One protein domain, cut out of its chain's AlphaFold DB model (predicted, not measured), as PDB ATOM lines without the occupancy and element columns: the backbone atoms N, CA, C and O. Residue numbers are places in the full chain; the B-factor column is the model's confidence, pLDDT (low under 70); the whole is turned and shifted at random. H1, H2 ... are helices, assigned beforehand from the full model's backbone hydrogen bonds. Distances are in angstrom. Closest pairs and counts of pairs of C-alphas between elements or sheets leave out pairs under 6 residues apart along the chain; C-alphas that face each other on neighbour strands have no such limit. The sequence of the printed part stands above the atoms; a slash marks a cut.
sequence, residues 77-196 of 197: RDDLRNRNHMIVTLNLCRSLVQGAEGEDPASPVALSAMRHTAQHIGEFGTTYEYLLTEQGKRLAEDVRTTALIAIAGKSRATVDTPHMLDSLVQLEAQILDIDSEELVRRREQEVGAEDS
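Overview. This is residues 77 to 196 of the 197 residues of an uncharacterized protein of Thaumarchaeota archaeon S15 (UniProt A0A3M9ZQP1). Three helices, H1, H2 and H3, form an up-and-down bundle; H4 packs slantwise on H1, so that H1 lies between H4 and the hairpin of H2 and H3. H5 extends beyond one end of this body as an arm, and residues 188 to 196 stick out free. The printed part has 120 residues with five named helices in the order H1 H2 H3 H4 H5 and no named strand, and its class is all helix. It is only just loose, close to compact, with a radius of gyration of the C-alphas of 16.5 A, and it spans 58 by 27 by 20 A.

Arrangement. The longest helix, H1, residues 77 to 98, touches H2, residues 108 to 127, closest at the C-alphas of Cys 93 and Thr 117, 5.8 A apart. This helical hairpin has a shallow tilt of 33 degrees, only just short of steep, opposite ways. H3, residues 134 to 151, touches H2 in a second hairpin, closest at the C-alphas of Ala 118 and Arg 144, 4.7 A apart, at a shallow tilt of 26 degrees, opposite ways. H1 touches H3 with residues 90 to 97 alone, closest at the C-alphas of Arg 94 and Val 143, 5.6 A apart, at a steep tilt of 38 degrees, the same way. H4, residues 161 to 175, touches residues 87 to 95 of H1, closest at the C-alphas of Ser 95 and Met 164, 6.4 A apart, at a steep tilt of 46 degrees, opposite ways. H3 and H4 form a third hairpin, at a steep tilt of 38 degrees; the closest C-alphas, of Gly 136 and Ile 175, are 4.2 A apart, and residues 134 to 137 of H3 touch residues 174 to 175 of H4. H2 and H4 are apart. H5, residues 181 to 194, touches no helix. In H1, H2, H3 and H5 every O i to N i+4 pair is within hydrogen-bond range; in H4 6 of 11 are.

Along the chain. H1 begins at C-alpha 77, (22.219, -35.535, -49.214), and measures 31.4 A from first to last C-alpha. H2 measures 28.2 A and H3 25.8 A. H4 begins at C-alpha 161, (-6.188, -36.511, -47.567), and measures 20.5 A. H5 measures 20.4 A and ends at C-alpha 194, (36.155, -24.752, -46.348).

Size, cuts and confidence. The two C-alphas farthest apart, of Asp 104 and Ser 196, are 59.7 A apart. The printed part has no cut. The link from H4 to H5 is tight, the other three are short, and no link is long. The mean pLDDT of the printed part is 71.2, and it is under 70 at residues 97 to 110, 150, 152 to 176 and 193 to 196.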
ATOM      1  N   ARG A  77      23.181 -34.834 -50.084       86.81
ATOM      2  CA  ARG A  77      22.219 -35.535 -49.214       86.81
ATOM      3  C   ARG A  77      21.404 -34.555 -48.382       86.81
ATOM      4  O   ARG A  77      20.208 -34.783 -48.226       86.81
ATOM      5  N   ASP A  78      22.028 -33.495 -47.889       85.38
ATOM      6  CA  ASP A  78      21.336 -32.450 -47.139       85.38
ATOM      7  C   ASP A  78      20.359 -31.692 -48.043       85.38
ATOM      8  O   ASP A  78      19.193 -31.547 -47.681       85.38
ATOM      9  N   ASP A  79      20.764 -31.349 -49.270       84.12
ATOM     10  CA  ASP A  79      19.870 -30.780 -50.287       84.12
ATOM     11  C   ASP A  79      18.678 -31.710 -50.585       84.12
ATOM     12  O   ASP A  79      17.537 -31.256 -50.653       84.12
ATOM     13  N   LEU A  80      18.908 -33.024 -50.717       83.44
ATOM     14  CA  LEU A  80      17.839 -34.015 -50.921       83.44
ATOM     15  C   LEU A  80      16.889 -34.107 -49.723       83.44
ATOM     16  O   LEU A  80      15.674 -34.220 -49.892       83.44
ATOM     17  N   ARG A  81      17.428 -34.063 -48.504       85.19
ATOM     18  CA  ARG A  81      16.627 -34.068 -47.278       85.19
ATOM     19  C   ARG A  81      15.778 -32.803 -47.183       85.19
ATOM     20  O   ARG A  81      14.584 -32.906 -46.902       85.19
ATOM     21  N   ASN A  82      16.375 -31.645 -47.453       83.31
ATOM     22  CA  ASN A  82      15.694 -30.355 -47.462       83.31
ATOM     23  C   ASN A  82      14.605 -30.331 -48.537       83.31
ATOM     24  O   ASN A  82      13.471 -29.972 -48.237       83.31
ATOM     25  N   ARG A  83      14.888 -30.840 -49.742       78.50
ATOM     26  CA  ARG A  83      13.896 -31.032 -50.810       78.50
ATOM     27  C   ARG A  83      12.687 -31.837 -50.352       78.50
ATOM     28  O   ARG A  83      11.556 -31.388 -50.524       78.50
ATOM     29  N   ASN A  84      12.910 -33.012 -49.771       80.94
ATOM     30  CA  ASN A  84      11.808 -33.863 -49.325       80.94
ATOM     31  C   ASN A  84      10.980 -33.168 -48.244       80.94
ATOM     32  O   ASN A  84       9.753 -33.221 -48.272       80.94
ATOM     33  N   HIS A  85      11.648 -32.474 -47.322       83.12
ATOM     34  CA  HIS A  85      10.972 -31.685 -46.306       83.12
ATOM     35  C   HIS A  85      10.101 -30.584 -46.927       83.12
ATOM     36  O   HIS A  85       8.936 -30.461 -46.565       83.12
ATOM     37  N   MET A  86      10.617 -29.851 -47.918       78.81
ATOM     38  CA  MET A  86       9.870 -28.801 -48.613       78.81
ATOM     39  C   MET A  86       8.640 -29.320 -49.343       78.81
ATOM     40  O   MET A  86       7.580 -28.713 -49.238       78.81
ATOM     41  N   ILE A  87       8.762 -30.430 -50.072       78.88
ATOM     42  CA  ILE A  87       7.637 -31.011 -50.814       78.88
ATOM     43  C   ILE A  87       6.511 -31.389 -49.846       78.88
ATOM     44  O   ILE A  87       5.350 -31.058 -50.087       78.88
ATOM     45  N   VAL A  88       6.855 -32.033 -48.727       80.19
ATOM     46  CA  VAL A  88       5.881 -32.418 -47.698       80.19
ATOM     47  C   VAL A  88       5.216 -31.186 -47.087       80.19
ATOM     48  O   VAL A  88       3.989 -31.141 -47.008       80.19
ATOM     49  N   THR A  89       6.001 -30.178 -46.700       81.00
ATOM     50  CA  THR A  89       5.480 -28.940 -46.103       81.00
ATOM     51  C   THR A  89       4.568 -28.194 -47.071       81.00
ATOM     52  O   THR A  89       3.446 -27.849 -46.707       81.00
ATOM     53  N   LEU A  90       5.004 -27.995 -48.317       79.12
ATOM     54  CA  LEU A  90       4.225 -27.293 -49.331       79.12
ATOM     55  C   LEU A  90       2.900 -28.005 -49.599       79.12
ATOM     56  O   LEU A  90       1.860 -27.357 -49.676       79.12
ATOM     57  N   ASN A  91       2.924 -29.334 -49.699       78.75
ATOM     58  CA  ASN A  91       1.720 -30.109 -49.954       78.75
ATOM     59  C   ASN A  91       0.741 -30.083 -48.773       78.75
ATOM     60  O   ASN A  91      -0.466 -29.941 -48.963       78.75
ATOM     61  N   LEU A  92       1.255 -30.179 -47.546       76.06
ATOM     62  CA  LEU A  92       0.445 -30.091 -46.334       76.06
ATOM     63  C   LEU A  92      -0.216 -28.712 -46.220       76.06
ATOM     64  O   LEU A  92      -1.424 -28.622 -46.009       76.06
ATOM     65  N   CYS A  93       0.550 -27.643 -46.440       77.62
ATOM     66  CA  CYS A  93       0.040 -26.275 -46.474       77.62
ATOM     67  C   CYS A  93      -0.984 -26.067 -47.594       77.62
ATOM     68  O   CYS A  93      -2.049 -25.508 -47.347       77.62
ATOM     69  N   ARG A  94      -0.711 -26.565 -48.805       76.62
ATOM     70  CA  ARG A  94      -1.651 -26.511 -49.930       76.62
ATOM     71  C   ARG A  94      -2.967 -27.204 -49.594       76.62
ATOM     72  O   ARG A  94      -4.024 -26.642 -49.846       76.62
ATOM     73  N   SER A  95      -2.909 -28.387 -48.995       71.88
ATOM     74  CA  SER A  95      -4.101 -29.182 -48.683       71.88
ATOM     75  C   SER A  95      -4.943 -28.551 -47.579       71.88
ATOM     76  O   SER A  95      -6.166 -28.542 -47.670       71.88
ATOM     77  N   LEU A  96      -4.289 -27.957 -46.572       70.50
ATOM     78  CA  LEU A  96      -4.958 -27.161 -45.540       70.50
ATOM     79  C   LEU A  96      -5.692 -25.952 -46.124       70.50
ATOM     80  O   LEU A  96      -6.743 -25.576 -45.613       70.50
ATOM     81  N   VAL A  97      -5.111 -25.331 -47.150       69.31
ATOM     82  CA  VAL A  97      -5.647 -24.139 -47.810       69.31
ATOM     83  C   VAL A  97      -6.763 -24.491 -48.798       69.31
ATOM     84  O   VAL A  97      -7.780 -23.811 -48.825       69.31
ATOM     85  N   GLN A  98      -6.623 -25.569 -49.569       67.88
ATOM     86  CA  GLN A  98      -7.646 -26.024 -50.519       67.88
ATOM     87  C   GLN A  98      -8.915 -26.484 -49.816       67.88
ATOM     88  O   GLN A  98     -10.009 -26.064 -50.176       67.88
ATOM     89  N   GLY A  99      -8.794 -27.285 -48.757       60.81
ATOM     90  CA  GLY A  99      -9.977 -27.653 -47.989       60.81
ATOM     91  C   GLY A  99     -10.498 -26.514 -47.118       60.81
ATOM     92  O   GLY A  99     -11.435 -26.739 -46.362       60.81
ATOM     93  N   ALA A 100      -9.906 -25.317 -47.200       56.97
ATOM     94  CA  ALA A 100     -10.421 -24.104 -46.597       56.97
ATOM     95  C   ALA A 100     -11.583 -23.486 -47.401       56.97
ATOM     96  O   ALA A 100     -12.379 -22.739 -46.847       56.97
ATOM     97  N   GLU A 101     -11.777 -23.844 -48.670       53.31
ATOM     98  CA  GLU A 101     -12.855 -23.307 -49.510       53.31
ATOM     99  C   GLU A 101     -14.266 -23.685 -48.986       53.31
ATOM    100  O   GLU A 101     -14.684 -24.840 -49.034       53.31
ATOM    101  N   GLY A 102     -15.021 -22.705 -48.461       52.09
ATOM    102  CA  GLY A 102     -16.403 -22.875 -47.980       52.09
ATOM    103  C   GLY A 102     -16.974 -21.625 -47.286       52.09
ATOM    104  O   GLY A 102     -16.225 -20.853 -46.697       52.09
ATOM    105  N   GLU A 103     -18.299 -21.421 -47.344       48.69
ATOM    106  CA  GLU A 103     -19.016 -20.213 -46.859       48.69
ATOM    107  C   GLU A 103     -19.235 -20.126 -45.328       48.69
ATOM    108  O   GLU A 103     -19.869 -19.189 -44.842       48.69
ATOM    109  N   ASP A 104     -18.708 -21.064 -44.539       53.31
ATOM    110  CA  ASP A 104     -18.911 -21.091 -43.083       53.31
ATOM    111  C   ASP A 104     -17.978 -20.116 -42.327       53.31
ATOM    112  O   ASP A 104     -16.824 -19.920 -42.724       53.31
ATOM    113  N   PRO A 105     -18.413 -19.540 -41.185       53.03
ATOM    114  CA  PRO A 105     -17.591 -18.626 -40.398       53.03
ATOM    115  C   PRO A 105     -16.302 -19.306 -39.915       53.03
ATOM    116  O   PRO A 105     -16.318 -20.385 -39.315       53.03
ATOM    117  N   ALA A 106     -15.171 -18.645 -40.169       59.47
ATOM    118  CA  ALA A 106     -13.844 -19.169 -39.879       59.47
ATOM    119  C   ALA A 106     -13.668 -19.453 -38.374       59.47
ATOM    120  O   ALA A 106     -13.636 -18.542 -37.545       59.47
ATOM    121  N   SER A 107     -13.521 -20.732 -38.017       66.19
ATOM    122  CA  SER A 107     -13.157 -21.149 -36.658       66.19
ATOM    123  C   SER A 107     -11.825 -20.496 -36.239       66.19
ATOM    124  O   SER A 107     -10.899 -20.449 -37.055       66.19
ATOM    125  N   PRO A 108     -11.654 -20.057 -34.974       68.81
ATOM    126  CA  PRO A 108     -10.379 -19.529 -34.471       68.81
ATOM    127  C   PRO A 108      -9.186 -20.463 -34.730       68.81
ATOM    128  O   PRO A 108      -8.075 -20.003 -34.989       68.81
ATOM    129  N   VAL A 109      -9.432 -21.778 -34.717       68.94
ATOM    130  CA  VAL A 109      -8.435 -22.813 -35.026       68.94
ATOM    131  C   VAL A 109      -8.030 -22.770 -36.502       68.94
ATOM    132  O   VAL A 109      -6.842 -22.824 -36.811       68.94
ATOM    133  N   ALA A 110      -8.991 -22.597 -37.414       66.56
ATOM    134  CA  ALA A 110      -8.723 -22.477 -38.848       66.56
ATOM    135  C   ALA A 110      -7.957 -21.183 -39.172       66.56
ATOM    136  O   ALA A 110      -6.985 -21.216 -39.921       66.56
ATOM    137  N   LEU A 111      -8.315 -20.059 -38.542       71.62
ATOM    138  CA  LEU A 111      -7.587 -18.791 -38.692       71.62
ATOM    139  C   LEU A 111      -6.142 -18.886 -38.188       71.62
ATOM    140  O   LEU A 111      -5.226 -18.362 -38.821       71.62
ATOM    141  N   SER A 112      -5.926 -19.562 -37.057       76.06
ATOM    142  CA  SER A 112      -4.583 -19.811 -36.526       76.06
ATOM    143  C   SER A 112      -3.764 -20.708 -37.460       76.06
ATOM    144  O   SER A 112      -2.617 -20.375 -37.759       76.06
ATOM    145  N   ALA A 113      -4.363 -21.776 -37.997       73.00
ATOM    146  CA  ALA A 113      -3.715 -22.670 -38.956       73.00
ATOM    147  C   ALA A 113      -3.349 -21.963 -40.274       73.00
ATOM    148  O   ALA A 113      -2.257 -22.173 -40.803       73.00
ATOM    149  N   MET A 114      -4.216 -21.082 -40.784       76.25
ATOM    150  CA  MET A 114      -3.942 -20.291 -41.989       76.25
ATOM    151  C   MET A 114      -2.851 -19.238 -41.755       76.25
ATOM    152  O   MET A 114      -1.971 -19.085 -42.598       76.25
ATOM    153  N   ARG A 115      -2.828 -18.568 -40.588       80.75
ATOM    154  CA  ARG A 115      -1.716 -17.673 -40.200       80.75
ATOM    155  C   ARG A 115      -0.393 -18.417 -40.134       80.75
ATOM    156  O   ARG A 115       0.587 -17.955 -40.710       80.75
ATOM    157  N   HIS A 116      -0.385 -19.573 -39.473       83.31
ATOM    158  CA  HIS A 116       0.802 -20.411 -39.386       83.31
ATOM    159  C   HIS A 116       1.248 -20.869 -40.777       83.31
ATOM    160  O   HIS A 116       2.425 -20.801 -41.086       83.31
ATOM    161  N   THR A 117       0.316 -21.245 -41.653       81.44
ATOM    162  CA  THR A 117       0.617 -21.629 -43.039       81.44
ATOM    163  C   THR A 117       1.232 -20.479 -43.836       81.44
ATOM    164  O   THR A 117       2.281 -20.660 -44.446       81.44
ATOM    165  N   ALA A 118       0.635 -19.285 -43.802       80.94
ATOM    166  CA  ALA A 118       1.152 -18.121 -44.520       80.94
ATOM    167  C   ALA A 118       2.548 -17.708 -44.026       80.94
ATOM    168  O   ALA A 118       3.433 -17.427 -44.836       80.94
ATOM    169  N   GLN A 119       2.756 -17.708 -42.705       85.88
ATOM    170  CA  GLN A 119       4.054 -17.408 -42.105       85.88
ATOM    171  C   GLN A 119       5.088 -18.476 -42.467       85.88
ATOM    172  O   GLN A 119       6.168 -18.145 -42.946       85.88
ATOM    173  N   HIS A 120       4.735 -19.750 -42.304       84.25
ATOM    174  CA  HIS A 120       5.641 -20.862 -42.544       84.25
ATOM    175  C   HIS A 120       6.051 -20.945 -44.013       84.25
ATOM    176  O   HIS A 120       7.233 -21.068 -44.298       84.25
ATOM    177  N   ILE A 121       5.119 -20.781 -44.957       83.69
ATOM    178  CA  ILE A 121       5.442 -20.723 -46.389       83.69
ATOM    179  C   ILE A 121       6.278 -19.486 -46.736       83.69
ATOM    180  O   ILE A 121       7.187 -19.587 -47.556       83.69
ATOM    181  N   GLY A 122       6.029 -18.339 -46.094       81.00
ATOM    182  CA  GLY A 122       6.858 -17.142 -46.257       81.00
ATOM    183  C   GLY A 122       8.309 -17.364 -45.817       81.00
ATOM    184  O   GLY A 122       9.230 -17.097 -46.585       81.00
ATOM    185  N   GLU A 123       8.511 -17.912 -44.618       84.62
ATOM    186  CA  GLU A 123       9.834 -18.266 -44.082       84.62
ATOM    187  C   GLU A 123      10.515 -19.370 -44.912       84.62
ATOM    188  O   GLU A 123      11.729 -19.342 -45.135       84.62
ATOM    189  N   PHE A 124       9.736 -20.330 -45.419       77.69
ATOM    190  CA  PHE A 124      10.222 -21.379 -46.314       77.69
ATOM    191  C   PHE A 124      10.681 -20.824 -47.659       77.69
ATOM    192  O   PHE A 124      11.731 -21.234 -48.158       77.69
ATOM    193  N   GLY A 125       9.916 -19.889 -48.224       74.50
ATOM    194  CA  GLY A 125      10.223 -19.227 -49.485       74.50
ATOM    195  C   GLY A 125      11.542 -18.467 -49.428       74.50
ATOM    196  O   GLY A 125      12.292 -18.523 -50.390       74.50
ATOM    197  N   THR A 126      11.869 -17.838 -48.295       79.81
ATOM    198  CA  THR A 126      13.143 -17.121 -48.121       79.81
ATOM    199  C   THR A 126      14.311 -18.044 -47.781       79.81
ATOM    200  O   THR A 126      15.424 -17.835 -48.254       79.81
ATOM    201  N   THR A 127      14.087 -19.066 -46.950       79.31
ATOM    202  CA  THR A 127      15.172 -19.923 -46.433       79.31
ATOM    203  C   THR A 127      15.648 -20.935 -47.469       79.31
ATOM    204  O   THR A 127      16.837 -21.234 -47.552       79.31
ATOM    205  N   TYR A 128      14.723 -21.460 -48.269       79.38
ATOM    206  CA  TYR A 128      14.996 -22.526 -49.227       79.38
ATOM    207  C   TYR A 128      14.754 -22.091 -50.673       79.38
ATOM    208  O   TYR A 128      14.566 -22.933 -51.551       79.38
ATOM    209  N   GLU A 129      14.781 -20.781 -50.939       80.12
ATOM    210  CA  GLU A 129      14.541 -20.225 -52.274       80.12
ATOM    211  C   GLU A 129      15.443 -20.863 -53.335       80.12
ATOM    212  O   GLU A 129      14.998 -21.171 -54.437       80.12
ATOM    213  N   TYR A 130      16.705 -21.103 -52.969       76.94
ATOM    214  CA  TYR A 130      17.727 -21.670 -53.845       76.94
ATOM    215  C   TYR A 130      17.377 -23.076 -54.344       76.94
ATOM    216  O   TYR A 130      17.875 -23.489 -55.385       76.94
ATOM    217  N   LEU A 131      16.527 -23.806 -53.622       76.25
ATOM    218  CA  LEU A 131      16.081 -25.143 -53.995       76.25
ATOM    219  C   LEU A 131      14.868 -25.105 -54.944       76.25
ATOM    220  O   LEU A 131      14.632 -26.065 -55.675       76.25
ATOM    221  N   LEU A 132      14.103 -24.011 -54.969       75.12
ATOM    222  CA  LEU A 132      12.870 -23.909 -55.746       75.12
ATOM    223  C   LEU A 132      13.131 -23.520 -57.202       75.12
ATOM    224  O   LEU A 132      13.746 -22.498 -57.502       75.12
ATOM    225  N   THR A 133      12.538 -24.278 -58.119       77.00
ATOM    226  CA  THR A 133      12.302 -23.818 -59.493       77.00
ATOM    227  C   THR A 133      11.306 -22.656 -59.504       77.00
ATOM    228  O   THR A 133      10.518 -22.480 -58.573       77.00
ATOM    229  N   GLU A 134      11.264 -21.897 -60.599       80.94
ATOM    230  CA  GLU A 134      10.281 -20.819 -60.789       80.94
ATOM    231  C   GLU A 134       8.828 -21.281 -60.605       80.94
ATOM    232  O   GLU A 134       8.002 -20.565 -60.040       80.94
ATOM    233  N   GLN A 135       8.504 -22.505 -61.025       75.94
ATOM    234  CA  GLN A 135       7.176 -23.075 -60.820       75.94
ATOM    235  C   GLN A 135       6.913 -23.386 -59.341       75.94
ATOM    236  O   GLN A 135       5.833 -23.084 -58.832       75.94
ATOM    237  N   GLY A 136       7.914 -23.916 -58.632       74.75
ATOM    238  CA  GLY A 136       7.867 -24.113 -57.186       74.75
ATOM    239  C   GLY A 136       7.659 -22.813 -56.407       74.75
ATOM    240  O   GLY A 136       6.840 -22.776 -55.491       74.75
ATOM    241  N   LYS A 137       8.329 -21.727 -56.816       81.12
ATOM    242  CA  LYS A 137       8.148 -20.389 -56.225       81.12
ATOM    243  C   LYS A 137       6.729 -19.865 -56.429       81.12
ATOM    244  O   LYS A 137       6.108 -19.410 -55.474       81.12
ATOM    245  N   ARG A 138       6.191 -19.980 -57.648       81.88
ATOM    246  CA  ARG A 138       4.805 -19.578 -57.947       81.88
ATOM    247  C   ARG A 138       3.797 -20.362 -57.119       81.88
ATOM    248  O   ARG A 138       2.857 -19.769 -56.607       81.88
ATOM    249  N   LEU A 139       4.005 -21.667 -56.960       77.62
ATOM    250  CA  LEU A 139       3.123 -22.504 -56.154       77.62
ATOM    251  C   LEU A 139       3.195 -22.148 -54.661       77.62
ATOM    252  O   LEU A 139       2.164 -22.083 -54.001       77.62
ATOM    253  N   ALA A 140       4.391 -21.890 -54.129       81.56
ATOM    254  CA  ALA A 140       4.543 -21.407 -52.759       81.56
ATOM    255  C   ALA A 140       3.831 -20.066 -52.549       81.56
ATOM    256  O   ALA A 140       3.103 -19.900 -51.570       81.56
ATOM    257  N   GLU A 141       3.969 -19.139 -53.494       83.69
ATOM    258  CA  GLU A 141       3.305 -17.841 -53.412       83.69
ATOM    259  C   GLU A 141       1.778 -17.944 -53.527       83.69
ATOM    260  O   GLU A 141       1.062 -17.247 -52.808       83.69
ATOM    261  N   ASP A 142       1.271 -18.849 -54.364       81.62
ATOM    262  CA  ASP A 142      -0.160 -19.136 -54.491       81.62
ATOM    263  C   ASP A 142      -0.749 -19.691 -53.183       81.62
ATOM    264  O   ASP A 142      -1.754 -19.186 -52.675       81.62
ATOM    265  N   VAL A 143      -0.063 -20.655 -52.555       80.19
ATOM    266  CA  VAL A 143      -0.454 -21.201 -51.244       80.19
ATOM    267  C   VAL A 143      -0.426 -20.112 -50.169       80.19
ATOM    268  O   VAL A 143      -1.360 -20.006 -49.372       80.19
ATOM    269  N   ARG A 144       0.612 -19.263 -50.157       83.06
ATOM    270  CA  ARG A 144       0.729 -18.139 -49.218       83.06
ATOM    271  C   ARG A 144      -0.409 -17.139 -49.398       83.06
ATOM    272  O   ARG A 144      -1.036 -16.741 -48.419       83.06
ATOM    273  N   THR A 145      -0.690 -16.754 -50.639       80.75
ATOM    274  CA  THR A 145      -1.733 -15.784 -50.994       80.75
ATOM    275  C   THR A 145      -3.106 -16.311 -50.609       80.75
ATOM    276  O   THR A 145      -3.885 -15.606 -49.970       80.75
ATOM    277  N   THR A 146      -3.380 -17.577 -50.907       75.56
ATOM    278  CA  THR A 146      -4.667 -18.199 -50.598       75.56
ATOM    279  C   THR A 146      -4.859 -18.356 -49.084       75.56
ATOM    280  O   THR A 146      -5.935 -18.054 -48.571       75.56
ATOM    281  N   ALA A 147      -3.802 -18.677 -48.326       75.62
ATOM    282  CA  ALA A 147      -3.842 -18.645 -46.862       75.62
ATOM    283  C   ALA A 147      -4.117 -17.231 -46.306       75.62
ATOM    284  O   ALA A 147      -4.903 -17.075 -45.370       75.62
ATOM    285  N   LEU A 148      -3.524 -16.182 -46.892       79.00
ATOM    286  CA  LEU A 148      -3.787 -14.787 -46.509       79.00
ATOM    287  C   LEU A 148      -5.233 -14.361 -46.804       79.00
ATOM    288  O   LEU A 148      -5.859 -13.698 -45.975       79.00
ATOM    289  N   ILE A 149      -5.787 -14.783 -47.942       73.19
ATOM    290  CA  ILE A 149      -7.189 -14.544 -48.310       73.19
ATOM    291  C   ILE A 149      -8.134 -15.272 -47.342       73.19
ATOM    292  O   ILE A 149      -9.124 -14.690 -46.897       73.19
ATOM    293  N   ALA A 150      -7.809 -16.507 -46.949       69.94
ATOM    294  CA  ALA A 150      -8.577 -17.268 -45.966       69.94
ATOM    295  C   ALA A 150      -8.621 -16.575 -44.589       69.94
ATOM    296  O   ALA A 150      -9.680 -16.522 -43.958       69.94
ATOM    297  N   ILE A 151      -7.508 -15.970 -44.145       70.81
ATOM    298  CA  ILE A 151      -7.439 -15.174 -42.901       70.81
ATOM    299  C   ILE A 151      -8.371 -13.956 -42.952       70.81
ATOM    300  O   ILE A 151      -8.914 -13.564 -41.919       70.81
ATOM    301  N   ALA A 152      -8.584 -13.370 -44.134       65.56
ATOM    302  CA  ALA A 152      -9.460 -12.216 -44.332       65.56
ATOM    303  C   ALA A 152     -10.971 -12.548 -44.267       65.56
ATOM    304  O   ALA A 152     -11.793 -11.654 -44.460       65.56
ATOM    305  N   GLY A 153     -11.344 -13.797 -43.944       55.09
ATOM    306  CA  GLY A 153     -12.698 -14.154 -43.500       55.09
ATOM    307  C   GLY A 153     -13.568 -14.908 -44.508       55.09
ATOM    308  O   GLY A 153     -14.780 -14.723 -44.491       55.09
ATOM    309  N   LYS A 154     -12.990 -15.746 -45.384       52.53
ATOM    310  CA  LYS A 154     -13.742 -16.437 -46.457       52.53
ATOM    311  C   LYS A 154     -13.637 -17.971 -46.486       52.53
ATOM    312  O   LYS A 154     -13.786 -18.541 -47.562       52.53
ATOM    313  N   SER A 155     -13.294 -18.654 -45.386       48.38
ATOM    314  CA  SER A 155     -12.934 -20.075 -45.534       48.38
ATOM    315  C   SER A 155     -12.871 -20.906 -44.229       48.38
ATOM    316  O   SER A 155     -12.413 -20.407 -43.193       48.38
ATOM    317  N   ARG A 156     -13.227 -22.201 -44.301       50.12
ATOM    318  CA  ARG A 156     -13.209 -23.225 -43.236       50.12
ATOM    319  C   ARG A 156     -12.231 -24.362 -43.573       50.12
ATOM    320  O   ARG A 156     -12.569 -25.200 -44.384       50.12
ATOM    321  N   ALA A 157     -11.065 -24.445 -42.923       48.22
ATOM    322  CA  ALA A 157     -10.031 -25.457 -43.213       48.22
ATOM    323  C   ALA A 157     -10.467 -26.909 -42.912       48.22
ATOM    324  O   ALA A 157     -10.688 -27.275 -41.756       48.22
ATOM    325  N   THR A 158     -10.521 -27.748 -43.944       46.16
ATOM    326  CA  THR A 158     -10.594 -29.216 -43.882       46.16
ATOM    327  C   THR A 158      -9.395 -29.815 -44.626       46.16
ATOM    328  O   THR A 158      -8.802 -29.162 -45.474       46.16
ATOM    329  N   VAL A 159      -8.950 -31.019 -44.259       48.69
ATOM    330  CA  VAL A 159      -7.783 -31.662 -44.892       48.69
ATOM    331  C   VAL A 159      -8.277 -32.760 -45.818       48.69
ATOM    332  O   VAL A 159      -8.698 -33.814 -45.342       48.69
ATOM    333  N   ASP A 160      -8.202 -32.531 -47.128       50.50
ATOM    334  CA  ASP A 160      -8.566 -33.542 -48.120       50.50
ATOM    335  C   ASP A 160      -7.374 -34.477 -48.403       50.50
ATOM    336  O   ASP A 160      -6.480 -34.219 -49.210       50.50
ATOM    337  N   THR A 161      -7.315 -35.562 -47.635       46.72
ATOM    338  CA  THR A 161      -6.188 -36.511 -47.567       46.72
ATOM    339  C   THR A 161      -5.964 -37.369 -48.829       46.72
ATOM    340  O   THR A 161      -4.807 -37.685 -49.109       46.72
ATOM    341  N   PRO A 162      -6.985 -37.749 -49.624       49.03
ATOM    342  CA  PRO A 162      -6.791 -38.466 -50.889       49.03
ATOM    343  C   PRO A 162      -6.146 -37.595 -51.976       49.03
ATOM    344  O   PRO A 162      -5.286 -38.074 -52.714       49.03
ATOM    345  N   HIS A 163      -6.486 -36.301 -52.035       49.50
ATOM    346  CA  HIS A 163      -5.895 -35.360 -52.991       49.50
ATOM    347  C   HIS A 163      -4.439 -34.989 -52.665       49.50
ATOM    348  O   HIS A 163      -3.693 -34.646 -53.587       49.50
ATOM    349  N   MET A 164      -3.995 -35.132 -51.406       48.34
ATOM    350  CA  MET A 164      -2.591 -34.947 -50.998       48.34
ATOM    351  C   MET A 164      -1.623 -35.890 -51.722       48.34
ATOM    352  O   MET A 164      -0.513 -35.481 -52.057       48.34
ATOM    353  N   LEU A 165      -1.992 -37.157 -51.926       47.97
ATOM    354  CA  LEU A 165      -1.062 -38.179 -52.427       47.97
ATOM    355  C   LEU A 165      -0.790 -38.048 -53.932       47.97
ATOM    356  O   LEU A 165       0.366 -38.134 -54.344       47.97
ATOM    357  N   ASP A 166      -1.814 -37.758 -54.735       53.56
ATOM    358  CA  ASP A 166      -1.660 -37.555 -56.186       53.56
ATOM    359  C   ASP A 166      -0.936 -36.242 -56.520       53.56
ATOM    360  O   ASP A 166      -0.133 -36.175 -57.455       53.56
ATOM    361  N   SER A 167      -1.161 -35.192 -55.725       54.16
ATOM    362  CA  SER A 167      -0.469 -33.912 -55.901       54.16
ATOM    363  C   SER A 167       1.004 -33.982 -55.475       54.16
ATOM    364  O   SER A 167       1.838 -33.341 -56.113       54.16
ATOM    365  N   LEU A 168       1.361 -34.830 -54.500       53.91
ATOM    366  CA  LEU A 168       2.748 -35.108 -54.087       53.91
ATOM    367  C   LEU A 168       3.634 -35.586 -55.249       53.91
ATOM    368  O   LEU A 168       4.751 -35.094 -55.409       53.91
ATOM    369  N   VAL A 169       3.119 -36.496 -56.081       56.00
ATOM    370  CA  VAL A 169       3.863 -37.079 -57.214       56.00
ATOM    371  C   VAL A 169       4.110 -36.042 -58.317       56.00
ATOM    372  O   VAL A 169       5.183 -36.016 -58.919       56.00
ATOM    373  N   GLN A 170       3.153 -35.142 -58.563       59.59
ATOM    374  CA  GLN A 170       3.315 -34.062 -59.546       59.59
ATOM    375  C   GLN A 170       4.201 -32.920 -59.026       59.59
ATOM    376  O   GLN A 170       4.994 -32.362 -59.786       59.59
ATOM    377  N   LEU A 171       4.115 -32.605 -57.729       59.25
ATOM    378  CA  LEU A 171       4.964 -31.618 -57.059       59.25
ATOM    379  C   LEU A 171       6.448 -32.021 -57.090       59.25
ATOM    380  O   LEU A 171       7.314 -31.174 -57.310       59.25
ATOM    381  N   GLU A 172       6.758 -33.305 -56.899       62.03
ATOM    382  CA  GLU A 172       8.140 -33.795 -56.854       62.03
ATOM    383  C   GLU A 172       8.903 -33.558 -58.169       62.03
ATOM    384  O   GLU A 172      10.095 -33.227 -58.135       62.03
ATOM    385  N   ALA A 173       8.211 -33.689 -59.305       58.53
ATOM    386  CA  ALA A 173       8.765 -33.497 -60.644       58.53
ATOM    387  C   ALA A 173       8.807 -32.024 -61.092       58.53
ATOM    388  O   ALA A 173       9.590 -31.683 -61.973       58.53
ATOM    389  N   GLN A 174       7.969 -31.157 -60.511       57.88
ATOM    390  CA  GLN A 174       7.772 -29.777 -60.981       57.88
ATOM    391  C   GLN A 174       8.437 -28.710 -60.105       57.88
ATOM    392  O   GLN A 174       8.575 -27.574 -60.547       57.88
ATOM    393  N   ILE A 175       8.836 -29.032 -58.869       58.97
ATOM    394  CA  ILE A 175       9.281 -28.007 -57.910       58.97
ATOM    395  C   ILE A 175      10.803 -27.886 -57.817       58.97
ATOM    396  O   ILE A 175      11.268 -26.765 -57.619       58.97
ATOM    397  N   LEU A 176      11.593 -28.957 -57.971       63.41
ATOM    398  CA  LEU A 176      13.025 -28.934 -57.627       63.41
ATOM    399  C   LEU A 176      13.911 -29.737 -58.588       63.41
ATOM    400  O   LEU A 176      13.767 -30.955 -58.679       63.41
ATOM    401  N   ASP A 177      14.903 -29.073 -59.192       70.56
ATOM    402  CA  ASP A 177      15.987 -29.719 -59.942       70.56
ATOM    403  C   ASP A 177      17.281 -29.752 -59.109       70.56
ATOM    404  O   ASP A 177      18.073 -28.809 -59.104       70.56
ATOM    405  N   ILE A 178      17.489 -30.860 -58.387       72.75
ATOM    406  CA  ILE A 178      18.653 -31.099 -57.506       72.75
ATOM    407  C   ILE A 178      19.971 -31.188 -58.279       72.75
ATOM    408  O   ILE A 178      21.048 -30.985 -57.706       72.75
ATOM    409  N   ASP A 179      19.897 -31.498 -59.569       73.50
ATOM    410  CA  ASP A 179      21.061 -31.623 -60.435       73.50
ATOM    411  C   ASP A 179      21.234 -30.385 -61.335       73.50
ATOM    412  O   ASP A 179      22.097 -30.382 -62.212       73.50
ATOM    413  N   SER A 180      20.500 -29.299 -61.053       79.62
ATOM    414  CA  SER A 180      20.694 -28.004 -61.706       79.62
ATOM    415  C   SER A 180      22.131 -27.498 -61.546       79.62
ATOM    416  O   SER A 180      22.753 -27.611 -60.479       79.62
ATOM    417  N   GLU A 181      22.659 -26.898 -62.618       81.44
ATOM    418  CA  GLU A 181      24.045 -26.415 -62.670       81.44
ATOM    419  C   GLU A 181      24.358 -25.423 -61.543       81.44
ATOM    420  O   GLU A 181      25.443 -25.468 -60.963       81.44
ATOM    421  N   GLU A 182      23.393 -24.589 -61.152       82.44
ATOM    422  CA  GLU A 182      23.581 -23.608 -60.080       82.44
ATOM    423  C   GLU A 182      23.721 -24.268 -58.699       82.44
ATOM    424  O   GLU A 182      24.605 -23.903 -57.917       82.44
ATOM    425  N   LEU A 183      22.930 -25.308 -58.402       80.62
ATOM    426  CA  LEU A 183      23.072 -26.058 -57.150       80.62
ATOM    427  C   LEU A 183      24.376 -26.849 -57.105       80.62
ATOM    428  O   LEU A 183      24.923 -27.041 -56.017       80.62
ATOM    429  N   VAL A 184      24.859 -27.349 -58.246       84.31
ATOM    430  CA  VAL A 184      26.179 -27.990 -58.349       84.31
ATOM    431  C   VAL A 184      27.281 -26.964 -58.082       84.31
ATOM    432  O   VAL A 184      28.131 -27.204 -57.225       84.31
ATOM    433  N   ARG A 185      27.218 -25.793 -58.727       85.25
ATOM    434  CA  ARG A 185      28.195 -24.706 -58.574       85.25
ATOM    435  C   ARG A 185      28.286 -24.200 -57.134       85.25
ATOM    436  O   ARG A 185      29.388 -24.050 -56.614       85.25
ATOM    437  N   ARG A 186      27.149 -24.006 -56.458       86.19
ATOM    438  CA  ARG A 186      27.094 -23.655 -55.026       86.19
ATOM    439  C   ARG A 186      27.793 -24.702 -54.158       86.19
ATOM    440  O   ARG A 186      28.646 -24.343 -53.354       86.19
ATOM    441  N   ARG A 187      27.484 -25.993 -54.341       85.38
ATOM    442  CA  ARG A 187      28.128 -27.078 -53.574       85.38
ATOM    443  C   ARG A 187      29.644 -27.071 -53.772       85.38
ATOM    444  O   ARG A 187      30.394 -27.226 -52.815       85.38
ATOM    445  N   GLU A 188      30.108 -26.849 -55.001       84.75
ATOM    446  CA  GLU A 188      31.541 -26.746 -55.287       84.75
ATOM    447  C   GLU A 188      32.203 -25.542 -54.605       84.75
ATOM    448  O   GLU A 188      33.337 -25.670 -54.136       84.75
ATOM    449  N   GLN A 189      31.504 -24.405 -54.530       85.38
ATOM    450  CA  GLN A 189      31.963 -23.205 -53.827       85.38
ATOM    451  C   GLN A 189      32.012 -23.409 -52.311       85.38
ATOM    452  O   GLN A 189      33.008 -23.042 -51.698       85.38
ATOM    453  N   GLU A 190      30.998 -24.034 -51.710       82.19
ATOM    454  CA  GLU A 190      30.965 -24.332 -50.271       82.19
ATOM    455  C   GLU A 190      32.105 -25.270 -49.865       82.19
ATOM    456  O   GLU A 190      32.834 -24.991 -48.913       82.19
ATOM    457  N   VAL A 191      32.343 -26.330 -50.644       82.25
ATOM    458  CA  VAL A 191      33.469 -27.237 -50.389       82.25
ATOM    459  C   VAL A 191      34.817 -26.535 -50.602       82.25
ATOM    460  O   VAL A 191      35.753 -26.771 -49.843       82.25
ATOM    461  N   GLY A 192      34.933 -25.654 -51.602       74.69
ATOM    462  CA  GLY A 192      36.156 -24.879 -51.848       74.69
ATOM    463  C   GLY A 192      36.438 -23.792 -50.799       74.69
ATOM    464  O   GLY A 192      37.602 -23.502 -50.513       74.69
ATOM    465  N   ALA A 193      35.398 -23.208 -50.203       68.31
ATOM    466  CA  ALA A 193      35.517 -22.196 -49.155       68.31
ATOM    467  C   ALA A 193      36.015 -22.791 -47.828       68.31
ATOM    468  O   ALA A 193      36.783 -22.144 -47.117       68.31
ATOM    469  N   GLU A 194      35.628 -24.029 -47.511       59.69
ATOM    470  CA  GLU A 194      36.155 -24.752 -46.348       59.69
ATOM    471  C   GLU A 194      37.619 -25.162 -46.503       59.69
ATOM    472  O   GLU A 194      38.346 -25.173 -45.519       59.69
ATOM    473  N   ASP A 195      38.070 -25.476 -47.719       58.75
ATOM    474  CA  ASP A 195      39.473 -25.831 -47.977       58.75
ATOM    475  C   ASP A 195      40.431 -24.623 -47.847       58.75
ATOM    476  O   ASP A 195      41.649 -24.796 -47.853       58.75
ATOM    477  N   SER A 196      39.886 -23.403 -47.738       53.72
ATOM    478  CA  SER A 196      40.635 -22.140 -47.627       53.72
ATOM    479  C   SER A 196      40.682 -21.564 -46.200       53.72
ATOM    480  O   SER A 196      41.265 -20.496 -46.006       53.72
TER     481      SER A 196